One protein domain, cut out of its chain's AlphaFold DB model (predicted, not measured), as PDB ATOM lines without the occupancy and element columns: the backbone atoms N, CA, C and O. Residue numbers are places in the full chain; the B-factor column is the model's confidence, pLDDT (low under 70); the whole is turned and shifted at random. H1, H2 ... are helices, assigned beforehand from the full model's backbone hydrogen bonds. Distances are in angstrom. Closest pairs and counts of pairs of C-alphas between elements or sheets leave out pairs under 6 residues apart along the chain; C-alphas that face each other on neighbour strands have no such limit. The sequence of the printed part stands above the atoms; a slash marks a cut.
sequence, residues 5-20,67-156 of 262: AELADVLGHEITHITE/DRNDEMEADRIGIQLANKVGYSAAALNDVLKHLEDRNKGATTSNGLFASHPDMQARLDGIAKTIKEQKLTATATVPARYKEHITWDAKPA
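AT A GLANCE: This is residues 5 to 20 and 67 to 156 of the 262 residues of the protein "Peptidase_M48 domain-containing protein" of Acidobacteria bacterium (UniProt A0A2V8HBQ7). Two helices, H1 and H2, cross near their middles as an X, and a second pair, H3 and H4, packs on them as an offset helical hairpin, with H4 on H2 and the first part of H3 on H1. The short helix H5 lies away from this core near the end of the printed part, where residues 146 to 154 stick out. The printed part has 106 residues with five named helices, in the order H1, H2, H3, H4, H5, and no named strand; the class is all helix. The whole is compact, with a radius of gyration of the C-alphas of 13.9 A, and spans 38 by 36 by 23 A.

HOW THE PARTS SIT: H2, residues 68 to 84, is the longest helix by residues. It touches H1, residues 5 to 19, at a steep tilt of 57 degrees, opposite ways; their closest C-alphas, those of Gly 12 and Gly 78, are 3.9 A apart. H2 also touches H4, residues 119 to 133, at a steep tilt of 43 degrees, the same way, with the C-alphas of Met 72 and Arg 122 closest at 6.1 A. H3, residues 91 to 103, forms a helical hairpin with H4: they touch at a shallow tilt of 3 degrees, opposite ways. H3 touches H4 with residues 92 to 96 alone, and the closest C-alphas of the two helices, those of Asn 93 and Leu 123, are 6.1 A apart. H3 touches H1 with residues 91 to 95 alone, about perpendicular at 89 degrees; the C-alphas of Glu 6 and Ala 91 are closest, at 4.8 A. H2 and H3 are close but not clearly touching, with the C-alphas of Ile 79 and Leu 92 closest at 7.4 A. H1 and H4 are apart. The helix packing is mostly crossed: of the four touching pairs, one is at a shallow tilt. H5, residues 142 to 148, touches no helix but is near H1, with 5 pairs of C-alphas within 10 A. Every O i to N i+4 pair is within hydrogen-bond range in H1, H3, H4 and H5, and 12 of 13 are in H2.

IN THESE COORDINATES: H2 measures 24.4 A from first to last C-alpha, H4 21.0 A, H1 20.3 A, H3 18.7 A and H5 10.3 A. H1 begins at C-alpha 5, (-11.384, -39.626, 51.975). H2 begins at C-alpha 68, (-10.283, -24.436, 34.074), and H5 ends at C-alpha 148, (-4.524, -51.551, 53.115).

THE WHOLE: The two C-alphas farthest apart, those of Thr 107 and Lys 134, are 38.9 A apart. Residues 21 to 66 are not printed, and C-alphas 20 and 67 are 12.7 A apart across this cut. The link from H3 to H4, 15 residues, is long. The model's mean pLDDT over the printed part is 82.4, and residues 102 to 118 and 151 to 156 are under 70.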
ATOM      1  N   ALA A   5     -10.606 -40.709  52.574       92.75
ATOM      2  CA  ALA A   5     -11.384 -39.626  51.975       92.75
ATOM      3  C   ALA A   5     -10.577 -38.865  50.921       92.75
ATOM      4  O   ALA A   5     -11.092 -38.611  49.842       92.75
ATOM      5  N   GLU A   6      -9.293 -38.601  51.185       92.50
ATOM      6  CA  GLU A   6      -8.380 -38.028  50.186       92.50
ATOM      7  C   GLU A   6      -8.316 -38.900  48.922       92.50
ATOM      8  O   GLU A   6      -8.351 -38.390  47.807       92.50
ATOM      9  N   LEU A   7      -8.251 -40.226  49.089       91.88
ATOM     10  CA  LEU A   7      -8.253 -41.159  47.962       91.88
ATOM     11  C   LEU A   7      -9.606 -41.176  47.235       91.88
ATOM     12  O   LEU A   7      -9.637 -41.181  46.008       91.88
ATOM     13  N   ALA A   8     -10.714 -41.194  47.973       92.62
ATOM     14  CA  ALA A   8     -12.059 -41.219  47.414       92.62
ATOM     15  C   ALA A   8     -12.370 -39.949  46.614       92.62
ATOM     16  O   ALA A   8     -12.946 -40.052  45.534       92.62
ATOM     17  N   ASP A   9     -11.947 -38.783  47.101       92.50
ATOM     18  CA  ASP A   9     -12.101 -37.511  46.396       92.50
ATOM     19  C   ASP A   9     -11.282 -37.485  45.095       92.50
ATOM     20  O   ASP A   9     -11.804 -37.089  44.053       92.50
ATOM     21  N   VAL A  10     -10.034 -37.980  45.116       92.06
ATOM     22  CA  VAL A  10      -9.207 -38.118  43.902       92.06
ATOM     23  C   VAL A  10      -9.865 -39.065  42.902       92.06
ATOM     24  O   VAL A  10     -10.003 -38.730  41.732       92.06
ATOM     25  N   LEU A  11     -10.328 -40.235  43.344       91.69
ATOM     26  CA  LEU A  11     -11.014 -41.175  42.456       91.69
ATOM     27  C   LEU A  11     -12.322 -40.593  41.906       91.69
ATOM     28  O   LEU A  11     -12.628 -40.791  40.735       91.69
ATOM     29  N   GLY A  12     -13.082 -39.858  42.721       93.25
ATOM     30  CA  GLY A  12     -14.291 -39.163  42.284       93.25
ATOM     31  C   GLY A  12     -14.004 -38.115  41.207       93.25
ATOM     32  O   GLY A  12     -14.751 -38.014  40.233       93.25
ATOM     33  N   HIS A  13     -12.908 -37.374  41.352       93.38
ATOM     34  CA  HIS A  13     -12.429 -36.413  40.361       93.38
ATOM     35  C   HIS A  13     -12.084 -37.107  39.028       93.38
ATOM     36  O   HIS A  13     -12.633 -36.746  37.985       93.38
ATOM     37  N   GLU A  14     -11.288 -38.182  39.056       89.44
ATOM     38  CA  GLU A  14     -10.928 -38.943  37.846       89.44
ATOM     39  C   GLU A  14     -12.143 -39.586  37.160       89.44
ATOM     40  O   GLU A  14     -12.283 -39.537  35.936       89.44
ATOM     41  N   ILE A  15     -13.066 -40.159  37.942       88.81
ATOM     42  CA  ILE A  15     -14.326 -40.698  37.417       88.81
ATOM     43  C   ILE A  15     -15.100 -39.596  36.695       88.81
ATOM     44  O   ILE A  15     -15.632 -39.847  35.615       88.81
ATOM     45  N   THR A  16     -15.122 -38.377  37.241       91.19
ATOM     46  CA  THR A  16     -15.836 -37.258  36.618       91.19
ATOM     47  C   THR A  16     -15.243 -36.889  35.261       91.19
ATOM     48  O   THR A  16     -15.998 -36.710  34.305       91.19
ATOM     49  N   HIS A  17     -13.914 -36.839  35.117       87.75
ATOM     50  CA  HIS A  17     -13.288 -36.585  33.812       87.75
ATOM     51  C   HIS A  17     -13.743 -37.578  32.739       87.75
ATOM     52  O   HIS A  17     -13.945 -37.200  31.579       87.75
ATOM     53  N   ILE A  18     -13.941 -38.837  33.135       85.94
ATOM     54  CA  ILE A  18     -14.424 -39.896  32.252       85.94
ATOM     55  C   ILE A  18     -15.918 -39.713  31.961       85.94
ATOM     56  O   ILE A  18     -16.312 -39.712  30.793       85.94
ATOM     57  N   THR A  19     -16.757 -39.548  32.988       89.25
ATOM     58  CA  THR A  19     -18.217 -39.467  32.816       89.25
ATOM     59  C   THR A  19     -18.641 -38.225  32.041       89.25
ATOM     60  O   THR A  19     -19.505 -38.321  31.172       89.25
ATOM     61  N   GLU A  20     -17.980 -37.091  32.275       89.69
ATOM     62  CA  GLU A  20     -18.235 -35.820  31.584       89.69
ATOM     63  C   GLU A  20     -17.454 -35.673  30.272       89.69
ATOM     64  O   GLU A  20     -17.565 -34.657  29.572       89.69
ATOM     65  N   ASP A  67      -9.435 -27.505  30.446       70.25
ATOM     66  CA  ASP A  67      -9.986 -26.170  30.639       70.25
ATOM     67  C   ASP A  67     -10.256 -25.959  32.139       70.25
ATOM     68  O   ASP A  67     -10.686 -26.870  32.844       70.25
ATOM     69  N   ARG A  68     -10.041 -24.738  32.646       76.06
ATOM     70  CA  ARG A  68     -10.283 -24.436  34.074       76.06
ATOM     71  C   ARG A  68     -11.697 -24.819  34.515       76.06
ATOM     72  O   ARG A  68     -11.906 -25.184  35.664       76.06
ATOM     73  N   ASN A  69     -12.654 -24.745  33.593       83.06
ATOM     74  CA  ASN A  69     -14.033 -25.142  33.838       83.06
ATOM     75  C   ASN A  69     -14.181 -26.661  34.022       83.06
ATOM     76  O   ASN A  69     -14.929 -27.064  34.906       83.06
ATOM     77  N   ASP A  70     -13.448 -27.475  33.256       86.62
ATOM     78  CA  ASP A  70     -13.479 -28.940  33.352       86.62
ATOM     79  C   ASP A  70     -12.925 -29.406  34.707       86.62
ATOM     80  O   ASP A  70     -13.488 -30.295  35.337       86.62
ATOM     81  N   GLU A  71     -11.867 -28.757  35.206       85.38
ATOM     82  CA  GLU A  71     -11.310 -29.019  36.542       85.38
ATOM     83  C   GLU A  71     -12.275 -28.672  37.668       85.38
ATOM     84  O   GLU A  71     -12.465 -29.444  38.606       85.38
ATOM     85  N   MET A  72     -12.897 -27.497  37.573       88.75
ATOM     86  CA  MET A  72     -13.875 -27.042  38.557       88.75
ATOM     87  C   MET A  72     -15.116 -27.939  38.554       88.75
ATOM     88  O   MET A  72     -15.705 -28.190  39.606       88.75
ATOM     89  N   GLU A  73     -15.517 -28.437  37.384       91.88
ATOM     90  CA  GLU A  73     -16.589 -29.419  37.250       91.88
ATOM     91  C   GLU A  73     -16.193 -30.778  37.840       91.88
ATOM     92  O   GLU A  73     -16.969 -31.345  38.616       91.88
ATOM     93  N   ALA A  74     -14.980 -31.250  37.547       91.81
ATOM     94  CA  ALA A  74     -14.422 -32.486  38.084       91.81
ATOM     95  C   ALA A  74     -14.332 -32.470  39.614       91.81
ATOM     96  O   ALA A  74     -14.777 -33.415  40.262       91.81
ATOM     97  N   ASP A  75     -13.868 -31.371  40.210       93.19
ATOM     98  CA  ASP A  75     -13.873 -31.183  41.665       93.19
ATOM     99  C   ASP A  75     -15.285 -31.198  42.232       93.19
ATOM    100  O   ASP A  75     -15.582 -31.936  43.169       93.19
ATOM    101  N   ARG A  76     -16.180 -30.398  41.644       95.06
ATOM    102  CA  ARG A  76     -17.550 -30.231  42.128       95.06
ATOM    103  C   ARG A  76     -18.311 -31.554  42.137       95.06
ATOM    104  O   ARG A  76     -19.030 -31.826  43.097       95.06
ATOM    105  N   ILE A  77     -18.229 -32.342  41.067       95.81
ATOM    106  CA  ILE A  77     -18.922 -33.632  40.959       95.81
ATOM    107  C   ILE A  77     -18.159 -34.711  41.738       95.81
ATOM    108  O   ILE A  77     -18.789 -35.502  42.441       95.81
ATOM    109  N   GLY A  78     -16.828 -34.709  41.701       94.94
ATOM    110  CA  GLY A  78     -15.995 -35.676  42.412       94.94
ATOM    111  C   GLY A  78     -16.262 -35.687  43.915       94.94
ATOM    112  O   GLY A  78     -16.578 -36.742  44.472       94.94
ATOM    113  N   ILE A  79     -16.279 -34.513  44.555       95.94
ATOM    114  CA  ILE A  79     -16.593 -34.415  45.988       95.94
ATOM    115  C   ILE A  79     -18.047 -34.795  46.297       95.94
ATOM    116  O   ILE A  79     -18.334 -35.293  47.382       95.94
ATOM    117  N   GLN A  80     -18.983 -34.613  45.358       95.81
ATOM    118  CA  GLN A  80     -20.357 -35.101  45.527       95.81
ATOM    119  C   GLN A  80     -20.411 -36.625  45.513       95.81
ATOM    120  O   GLN A  80     -21.137 -37.208  46.317       95.81
ATOM    121  N   LEU A  81     -19.678 -37.279  44.605       95.50
ATOM    122  CA  LEU A  81     -19.601 -38.740  44.568       95.50
ATOM    123  C   LEU A  81     -19.005 -39.283  45.866       95.50
ATOM    124  O   LEU A  81     -19.601 -40.170  46.477       95.50
ATOM    125  N   ALA A  82     -17.882 -38.723  46.313       94.25
ATOM    126  CA  ALA A  82     -17.233 -39.127  47.554       94.25
ATOM    127  C   ALA A  82     -18.140 -38.900  48.775       94.25
ATOM    128  O   ALA A  82     -18.298 -39.791  49.615       94.25
ATOM    129  N   ASN A  83     -18.826 -37.754  48.845       96.31
ATOM    130  CA  ASN A  83     -19.739 -37.459  49.947       96.31
ATOM    131  C   ASN A  83     -20.970 -38.367  49.963       96.31
ATOM    132  O   ASN A  83     -21.390 -38.800  51.035       96.31
ATOM    133  N   LYS A  84     -21.510 -38.727  48.791       94.44
ATOM    134  CA  LYS A  84     -22.632 -39.675  48.670       94.44
ATOM    135  C   LYS A  84     -22.317 -41.046  49.262       94.44
ATOM    136  O   LYS A  84     -23.221 -41.692  49.780       94.44
ATOM    137  N   VAL A  85     -21.060 -41.485  49.197       93.69
ATOM    138  CA  VAL A  85     -20.618 -42.761  49.786       93.69
ATOM    139  C   VAL A  85     -20.084 -42.609  51.219       93.69
ATOM    140  O   VAL A  85     -19.612 -43.581  51.802       93.69
ATOM    141  N   GLY A  86     -20.193 -41.414  51.810       93.25
ATOM    142  CA  GLY A  86     -19.907 -41.154  53.222       93.25
ATOM    143  C   GLY A  86     -18.563 -40.481  53.518       93.25
ATOM    144  O   GLY A  86     -18.305 -40.166  54.682       93.25
ATOM    145  N   TYR A  87     -17.723 -40.222  52.511       96.31
ATOM    146  CA  TYR A  87     -16.413 -39.597  52.708       96.31
ATOM    147  C   TYR A  87     -16.483 -38.067  52.802       96.31
ATOM    148  O   TYR A  87     -17.370 -37.409  52.256       96.31
ATOM    149  N   SER A  88     -15.532 -37.488  53.530       95.94
ATOM    150  CA  SER A  88     -15.416 -36.038  53.688       95.94
ATOM    151  C   SER A  88     -15.038 -35.355  52.376       95.94
ATOM    152  O   SER A  88     -13.901 -35.479  51.947       95.94
ATOM    153  N   ALA A  89     -15.940 -34.536  51.828       94.00
ATOM    154  CA  ALA A  89     -15.690 -33.699  50.646       94.00
ATOM    155  C   ALA A  89     -14.585 -32.647  50.855       94.00
ATOM    156  O   ALA A  89     -14.071 -32.059  49.905       94.00
ATOM    157  N   ALA A  90     -14.251 -32.349  52.114       93.94
ATOM    158  CA  ALA A  90     -13.187 -31.411  52.445       93.94
ATOM    159  C   ALA A  90     -11.787 -32.022  52.274       93.94
ATOM    160  O   ALA A  90     -10.816 -31.265  52.267       93.94
ATOM    161  N   ALA A  91     -11.667 -33.349  52.137       93.50
ATOM    162  CA  ALA A  91     -10.375 -34.018  52.029       93.50
ATOM    163  C   ALA A  91      -9.658 -33.687  50.709       93.50
ATOM    164  O   ALA A  91      -8.428 -33.633  50.682       93.50
ATOM    165  N   LEU A  92     -10.393 -33.335  49.651       91.81
ATOM    166  CA  LEU A  92      -9.822 -32.837  48.400       91.81
ATOM    167  C   LEU A  92      -8.965 -31.580  48.613       91.81
ATOM    168  O   LEU A  92      -7.914 -31.444  47.990       91.81
ATOM    169  N   ASN A  93      -9.335 -30.698  49.551       91.38
ATOM    170  CA  ASN A  93      -8.516 -29.526  49.885       91.38
ATOM    171  C   ASN A  93      -7.149 -29.929  50.449       91.38
ATOM    172  O   ASN A  93      -6.145 -29.276  50.167       91.38
ATOM    173  N   ASP A  94      -7.101 -30.997  51.246       90.38
ATOM    174  CA  ASP A  94      -5.853 -31.495  51.821       90.38
ATOM    175  C   ASP A  94      -4.978 -32.136  50.741       90.38
ATOM    176  O   ASP A  94      -3.766 -31.923  50.729       90.38
ATOM    177  N   VAL A  95      -5.577 -32.842  49.774       88.62
ATOM    178  CA  VAL A  95      -4.860 -33.350  48.591       88.62
ATOM    179  C   VAL A  95      -4.220 -32.208  47.805       88.62
ATOM    180  O   VAL A  95      -3.028 -32.279  47.498       88.62
ATOM    181  N   LEU A  96      -4.979 -31.147  47.518       85.81
ATOM    182  CA  LEU A  96      -4.485 -29.991  46.769       85.81
ATOM    183  C   LEU A  96      -3.336 -29.284  47.504       85.81
ATOM    184  O   LEU A  96      -2.310 -28.999  46.892       85.81
ATOM    185  N   LYS A  97      -3.445 -29.092  48.823       85.00
ATOM    186  CA  LYS A  97      -2.366 -28.512  49.646       85.00
ATOM    187  C   LYS A  97      -1.116 -29.386  49.681       85.00
ATOM    188  O   LYS A  97      -0.011 -28.889  49.485       85.00
ATOM    189  N   HIS A  98      -1.272 -30.698  49.881       82.25
ATOM    190  CA  HIS A  98      -0.144 -31.634  49.847       82.25
ATOM    191  C   HIS A  98       0.586 -31.596  48.496       82.25
ATOM    192  O   HIS A  98       1.803 -31.780  48.438       82.25
ATOM    193  N   LEU A  99      -0.151 -31.370  47.408       74.94
ATOM    194  CA  LEU A  99       0.414 -31.234  46.074       74.94
ATOM    195  C   LEU A  99       1.131 -29.894  45.882       74.94
ATOM    196  O   LEU A  99       2.217 -29.878  45.307       74.94
ATOM    197  N   GLU A 100       0.562 -28.794  46.383       75.38
ATOM    198  CA  GLU A 100       1.226 -27.488  46.409       75.38
ATOM    199  C   GLU A 100       2.590 -27.599  47.083       75.38
ATOM    200  O   GLU A 100       3.610 -27.222  46.511       75.38
ATOM    201  N   ASP A 101       2.610 -28.208  48.268       74.94
ATOM    202  CA  ASP A 101       3.819 -28.407  49.054       74.94
ATOM    203  C   ASP A 101       4.835 -29.299  48.340       74.94
ATOM    204  O   ASP A 101       6.033 -29.034  48.398       74.94
ATOM    205  N   ARG A 102       4.376 -30.324  47.611       69.00
ATOM    206  CA  ARG A 102       5.251 -31.178  46.795       69.00
ATOM    207  C   ARG A 102       5.859 -30.429  45.608       69.00
ATOM    208  O   ARG A 102       6.995 -30.710  45.231       69.00
ATOM    209  N   ASN A 103       5.103 -29.523  44.997       64.25
ATOM    210  CA  ASN A 103       5.531 -28.788  43.810       64.25
ATOM    211  C   ASN A 103       6.373 -27.548  44.153       64.25
ATOM    212  O   ASN A 103       7.048 -27.020  43.265       64.25
ATOM    213  N   LYS A 104       6.403 -27.104  45.420       63.38
ATOM    214  CA  LYS A 104       7.320 -26.061  45.912       63.38
ATOM    215  C   LYS A 104       8.775 -26.500  45.691       63.38
ATOM    216  O   LYS A 104       9.340 -27.258  46.471       63.38
ATOM    217  N   GLY A 105       9.383 -26.014  44.606       52.00
ATOM    218  CA  GLY A 105      10.781 -26.279  44.236       52.00
ATOM    219  C   GLY A 105      10.992 -27.272  43.086       52.00
ATOM    220  O   GLY A 105      12.137 -27.493  42.694       52.00
ATOM    221  N   ALA A 106       9.932 -27.844  42.507       54.12
ATOM    222  CA  ALA A 106      10.042 -28.678  41.311       54.12
ATOM    223  C   ALA A 106      10.098 -27.801  40.043       54.12
ATOM    224  O   ALA A 106       9.192 -27.013  39.784       54.12
ATOM    225  N   THR A 107      11.151 -27.941  39.230       50.19
ATOM    226  CA  THR A 107      11.299 -27.232  37.936       50.19
ATOM    227  C   THR A 107      10.350 -27.750  36.855       50.19
ATOM    228  O   THR A 107      10.104 -27.072  35.862       50.19
ATOM    229  N   THR A 108       9.796 -28.943  37.057       51.25
ATOM    230  CA  THR A 108       8.754 -29.558  36.237       51.25
ATOM    231  C   THR A 108       7.673 -30.072  37.175       51.25
ATOM    232  O   THR A 108       7.940 -30.867  38.076       51.25
ATOM    233  N   SER A 109       6.445 -29.582  37.000       50.00
ATOM    234  CA  SER A 109       5.294 -30.219  37.634       50.00
ATOM    235  C   SER A 109       5.182 -31.605  36.999       50.00
ATOM    236  O   SER A 109       4.983 -31.702  35.794       50.00
ATOM    237  N   ASN A 110       5.393 -32.672  37.769       43.16
ATOM    238  CA  ASN A 110       5.368 -34.046  37.262       43.16
ATOM    239  C   ASN A 110       4.245 -34.831  37.945       43.16
ATOM    240  O   ASN A 110       4.178 -34.883  39.174       43.16
ATOM    241  N   GLY A 111       3.404 -35.496  37.150       50.47
ATOM    242  CA  GLY A 111       2.364 -36.418  37.620       50.47
ATOM    243  C   GLY A 111       0.954 -36.052  37.155       50.47
ATOM    244  O   GLY A 111       0.771 -35.069  36.447       50.47
ATOM    245  N   LEU A 112      -0.024 -36.854  37.600       46.78
ATOM    246  CA  LEU A 112      -1.452 -36.787  37.245       46.78
ATOM    247  C   LEU A 112      -2.061 -35.378  37.365       46.78
ATOM    248  O   LEU A 112      -3.009 -35.078  36.663       46.78
ATOM    249  N   PHE A 113      -1.460 -34.501  38.183       52.28
ATOM    250  CA  PHE A 113      -1.974 -33.158  38.451       52.28
ATOM    251  C   PHE A 113      -1.037 -32.001  38.069       52.28
ATOM    252  O   PHE A 113      -1.281 -30.847  38.424       52.28
ATOM    253  N   ALA A 114       0.041 -32.283  37.335       50.47
ATOM    254  CA  ALA A 114       0.943 -31.260  36.803       50.47
ATOM    255  C   ALA A 114       0.258 -30.269  35.847       50.47
ATOM    256  O   ALA A 114       0.722 -29.142  35.652       50.47
ATOM    257  N   SER A 115      -0.863 -30.696  35.273       53.06
ATOM    258  CA  SER A 115      -1.601 -29.988  34.239       53.06
ATOM    259  C   SER A 115      -2.660 -29.014  34.783       53.06
ATOM    260  O   SER A 115      -3.351 -28.395  33.984       53.06
ATOM    261  N   HIS A 116      -2.789 -28.793  36.102       59.50
ATOM    262  CA  HIS A 116      -3.900 -27.993  36.667       59.50
ATOM    263  C   HIS A 116      -3.418 -26.848  37.578       59.50
ATOM    264  O   HIS A 116      -3.304 -27.007  38.793       59.50
ATOM    265  N   PRO A 117      -3.113 -25.668  37.013       57.78
ATOM    266  CA  PRO A 117      -2.392 -24.607  37.719       57.78
ATOM    267  C   PRO A 117      -3.265 -23.666  38.570       57.78
ATOM    268  O   PRO A 117      -2.705 -22.827  39.269       57.78
ATOM    269  N   ASP A 118      -4.600 -23.739  38.509       69.62
ATOM    270  CA  ASP A 118      -5.480 -22.770  39.191       69.62
ATOM    271  C   ASP A 118      -5.958 -23.276  40.561       69.62
ATOM    272  O   ASP A 118      -7.129 -23.576  40.786       69.62
ATOM    273  N   MET A 119      -5.008 -23.442  41.481       75.38
ATOM    274  CA  MET A 119      -5.261 -24.083  42.773       75.38
ATOM    275  C   MET A 119      -6.175 -23.263  43.692       75.38
ATOM    276  O   MET A 119      -7.058 -23.829  44.334       75.38
ATOM    277  N   GLN A 120      -6.004 -21.938  43.745       81.56
ATOM    278  CA  GLN A 120      -6.813 -21.091  44.626       81.56
ATOM    279  C   GLN A 120      -8.288 -21.089  44.206       81.56
ATOM    280  O   GLN A 120      -9.162 -21.262  45.052       81.56
ATOM    281  N   ALA A 121      -8.568 -20.979  42.901       84.62
ATOM    282  CA  ALA A 121      -9.938 -21.028  42.397       84.62
ATOM    283  C   ALA A 121     -10.621 -22.370  42.708       84.62
ATOM    284  O   ALA A 121     -11.799 -22.389  43.068       84.62
ATOM    285  N   ARG A 122      -9.876 -23.482  42.631       87.94
ATOM    286  CA  ARG A 122     -10.365 -24.823  42.988       87.94
ATOM    287  C   ARG A 122     -10.706 -24.939  44.469       87.94
ATOM    288  O   ARG A 122     -11.806 -25.375  44.800       87.94
ATOM    289  N   LEU A 123      -9.822 -24.477  45.357       89.19
ATOM    290  CA  LEU A 123     -10.080 -24.450  46.804       89.19
ATOM    291  C   LEU A 123     -11.351 -23.651  47.136       89.19
ATOM    292  O   LEU A 123     -12.209 -24.121  47.891       89.19
ATOM    293  N   ASP A 124     -11.509 -22.477  46.526       90.94
ATOM    294  CA  ASP A 124     -12.690 -21.633  46.715       90.94
ATOM    295  C   ASP A 124     -13.958 -22.312  46.163       90.94
ATOM    296  O   ASP A 124     -15.020 -22.284  46.796       90.94
ATOM    297  N   GLY A 125     -13.852 -22.976  45.008       92.00
ATOM    298  CA  GLY A 125     -14.930 -23.739  44.376       92.00
ATOM    299  C   GLY A 125     -15.404 -24.930  45.207       92.00
ATOM    300  O   GLY A 125     -16.614 -25.139  45.354       92.00
ATOM    301  N   ILE A 126     -14.476 -25.679  45.801       92.81
ATOM    302  CA  ILE A 126     -14.773 -26.798  46.702       92.81
ATOM    303  C   ILE A 126     -15.506 -26.277  47.940       92.81
ATOM    304  O   ILE A 126     -16.589 -26.765  48.268       92.81
ATOM    305  N   ALA A 127     -14.971 -25.241  48.595       93.31
ATOM    306  CA  ALA A 127     -15.587 -24.645  49.780       93.31
ATOM    307  C   ALA A 127     -17.008 -24.135  49.495       93.31
ATOM    308  O   ALA A 127     -17.936 -24.368  50.278       93.31
ATOM    309  N   LYS A 128     -17.198 -23.485  48.342       94.94
ATOM    310  CA  LYS A 128     -18.508 -23.043  47.864       94.94
ATOM    311  C   LYS A 128     -19.461 -24.223  47.664       94.94
ATOM    312  O   LYS A 128     -20.568 -24.196  48.195       94.94
ATOM    313  N   THR A 129     -19.021 -25.272  46.972       94.81
ATOM    314  CA  THR A 129     -19.842 -26.458  46.675       94.81
ATOM    315  C   THR A 129     -20.293 -27.169  47.949       94.81
ATOM    316  O   THR A 129     -21.479 -27.468  48.090       94.81
ATOM    317  N   ILE A 130     -19.387 -27.369  48.912       94.94
ATOM    318  CA  ILE A 130     -19.704 -27.978  50.214       94.94
ATOM    319  C   ILE A 130     -20.832 -27.208  50.911       94.94
ATOM    320  O   ILE A 130     -21.784 -27.813  51.410       94.94
ATOM    321  N   LYS A 131     -20.751 -25.871  50.911       95.06
ATOM    322  CA  LYS A 131     -21.741 -25.000  51.552       95.06
ATOM    323  C   LYS A 131     -23.083 -25.000  50.818       95.06
ATOM    324  O   LYS A 131     -24.123 -25.133  51.457       95.06
ATOM    325  N   GLU A 132     -23.070 -24.834  49.498       95.25
ATOM    326  CA  GLU A 132     -24.286 -24.729  48.681       95.25
ATOM    327  C   GLU A 132     -25.065 -26.044  48.640       95.25
ATOM    328  O   GLU A 132     -26.290 -26.043  48.748       95.25
ATOM    329  N   GLN A 133     -24.356 -27.167  48.541       93.75
ATOM    330  CA  GLN A 133     -24.963 -28.491  48.425       93.75
ATOM    331  C   GLN A 133     -25.130 -29.209  49.762       93.75
ATOM    332  O   GLN A 133     -25.657 -30.319  49.790       93.75
ATOM    333  N   LYS A 134     -24.726 -28.572  50.870       93.94
ATOM    334  CA  LYS A 134     -24.832 -29.113  52.232       93.94
ATOM    335  C   LYS A 134     -24.219 -30.513  52.327       93.94
ATOM    336  O   LYS A 134     -24.851 -31.440  52.824       93.94
ATOM    337  N   LEU A 135     -22.995 -30.666  51.827       93.44
ATOM    338  CA  LEU A 135     -22.262 -31.929  51.906       93.44
ATOM    339  C   LEU A 135     -21.870 -32.180  53.370       93.44
ATOM    340  O   LEU A 135     -21.028 -31.471  53.917       93.44
ATOM    341  N   THR A 136     -22.526 -33.139  54.028       93.31
ATOM    342  CA  THR A 136     -22.409 -33.352  55.484       93.31
ATOM    343  C   THR A 136     -21.560 -34.548  55.881       93.31
ATOM    344  O   THR A 136     -21.271 -34.700  57.065       93.31
ATOM    345  N   ALA A 137     -21.199 -35.437  54.953       93.75
ATOM    346  CA  ALA A 137     -20.365 -36.582  55.306       93.75
ATOM    347  C   ALA A 137     -18.956 -36.125  55.724       93.75
ATOM    348  O   ALA A 137     -18.393 -35.212  55.122       93.75
ATOM    349  N   THR A 138     -18.409 -36.751  56.770       93.56
ATOM    350  CA  THR A 138     -17.155 -36.343  57.431       93.56
ATOM    351  C   THR A 138     -16.164 -37.491  57.618       93.56
ATOM    352  O   THR A 138     -15.113 -37.295  58.230       93.56
ATOM    353  N   ALA A 139     -16.453 -38.697  57.112       94.00
ATOM    354  CA  ALA A 139     -15.563 -39.834  57.312       94.00
ATOM    355  C   ALA A 139     -14.245 -39.618  56.559       94.00
ATOM    356  O   ALA A 139     -14.256 -39.371  55.358       94.00
ATOM    357  N   THR A 140     -13.114 -39.727  57.258       91.62
ATOM    358  CA  THR A 140     -11.763 -39.655  56.668       91.62
ATOM    359  C   THR A 140     -11.063 -41.012  56.647       91.62
ATOM    360  O   THR A 140     -10.326 -41.318  55.717       91.62
ATOM    361  N   VAL A 141     -11.331 -41.857  57.645       92.25
ATOM    362  CA  VAL A 141     -10.878 -43.258  57.752       92.25
ATOM    363  C   VAL A 141      -9.349 -43.466  57.568       92.25
ATOM    364  O   VAL A 141      -8.911 -44.268  56.744       92.25
ATOM    365  N   PRO A 142      -8.484 -42.790  58.352       89.12
ATOM    366  CA  PRO A 142      -7.026 -42.910  58.213       89.12
ATOM    367  C   PRO A 142      -6.451 -44.268  58.652       89.12
ATOM    368  O   PRO A 142      -5.395 -44.663  58.165       89.12
ATOM    369  N   ALA A 143      -7.097 -44.977  59.586       87.19
ATOM    370  CA  ALA A 143      -6.593 -46.256  60.095       87.19
ATOM    371  C   ALA A 143      -6.677 -47.364  59.031       87.19
ATOM    372  O   ALA A 143      -5.665 -47.981  58.712       87.19
ATOM    373  N   ARG A 144      -7.858 -47.530  58.421       88.00
ATOM    374  CA  ARG A 144      -8.103 -48.495  57.339       88.00
ATOM    375  C   ARG A 144      -7.283 -48.170  56.085       88.00
ATOM    376  O   ARG A 144      -6.719 -49.077  55.478       88.00
ATOM    377  N   TYR A 145      -7.094 -46.877  55.787       87.69
ATOM    378  CA  TYR A 145      -6.173 -46.438  54.734       87.69
ATOM    379  C   TYR A 145      -4.771 -47.026  54.922       87.69
ATOM    380  O   TYR A 145      -4.221 -47.627  54.007       87.69
ATOM    381  N   LYS A 146      -4.190 -46.860  56.117       85.31
ATOM    382  CA  LYS A 146      -2.824 -47.311  56.418       85.31
ATOM    383  C   LYS A 146      -2.692 -48.830  56.456       85.31
ATOM    384  O   LYS A 146      -1.619 -49.342  56.166       85.31
ATOM    385  N   GLU A 147      -3.757 -49.533  56.827       86.81
ATOM    386  CA  GLU A 147      -3.779 -50.996  56.851       86.81
ATOM    387  C   GLU A 147      -3.716 -51.593  55.438       86.81
ATOM    388  O   GLU A 147      -2.989 -52.558  55.211       86.81
ATOM    389  N   HIS A 148      -4.432 -51.006  54.475       84.50
ATOM    390  CA  HIS A 148      -4.524 -51.551  53.115       84.50
ATOM    391  C   HIS A 148      -3.579 -50.900  52.104       84.50
ATOM    392  O   HIS A 148      -3.253 -51.515  51.088       84.50
ATOM    393  N   ILE A 149      -3.131 -49.671  52.354       81.31
ATOM    394  CA  ILE A 149      -2.196 -48.955  51.489       81.31
ATOM    395  C   ILE A 149      -0.829 -48.940  52.164       81.31
ATOM    396  O   ILE A 149      -0.487 -48.040  52.925       81.31
ATOM    397  N   THR A 150      -0.022 -49.949  51.845       75.38
ATOM    398  CA  THR A 150       1.342 -50.118  52.370       75.38
ATOM    399  C   THR A 150       2.403 -49.429  51.510       75.38
ATOM    400  O   THR A 150       3.595 -49.687  51.675       75.38
ATOM    401  N   TRP A 151       1.995 -48.609  50.537       67.81
ATOM    402  CA  TRP A 151       2.934 -47.931  49.651       67.81
ATOM    403  C   TRP A 151       3.647 -46.803  50.393       67.81
ATOM    404  O   TRP A 151       3.043 -45.779  50.718       67.81
ATOM    405  N   ASP A 152       4.942 -46.991  50.629       62.06
ATOM    406  CA  ASP A 152       5.808 -45.952  51.167       62.06
ATOM    407  C   ASP A 152       6.202 -44.993  50.036       62.06
ATOM    408  O   ASP A 152       6.939 -45.341  49.105       62.06
ATOM    409  N   ALA A 153       5.627 -43.793  50.060       60.47
ATOM    410  CA  ALA A 153       5.873 -42.789  49.040       60.47
ATOM    411  C   ALA A 153       7.297 -42.245  49.192       60.47
ATOM    412  O   ALA A 153       7.547 -41.329  49.975       60.47
ATOM    413  N   LYS A 154       8.226 -42.792  48.401       54.66
ATOM    414  CA  LYS A 154       9.595 -42.281  48.322       54.66
ATOM    415  C   LYS A 154       9.592 -40.785  47.994       54.66
ATOM    416  O   LYS A 154       8.834 -40.358  47.111       54.66
ATOM    417  N   PRO A 155      10.424 -39.979  48.675       51.47
ATOM    418  CA  PRO A 155      10.492 -38.551  48.414       51.47
ATOM    419  C   PRO A 155      10.864 -38.315  46.948       51.47
ATOM    420  O   PRO A 155      11.633 -39.069  46.354       51.47
ATOM    421  N   ALA A 156      10.314 -37.258  46.345       49.31
ATOM    422  CA  ALA A 156      10.513 -36.966  44.921       49.31
ATOM    423  C   ALA A 156      12.002 -36.841  44.525       49.31
ATOM    424  O   ALA A 156      12.351 -37.101  43.375       49.31
TER     425      ALA A 156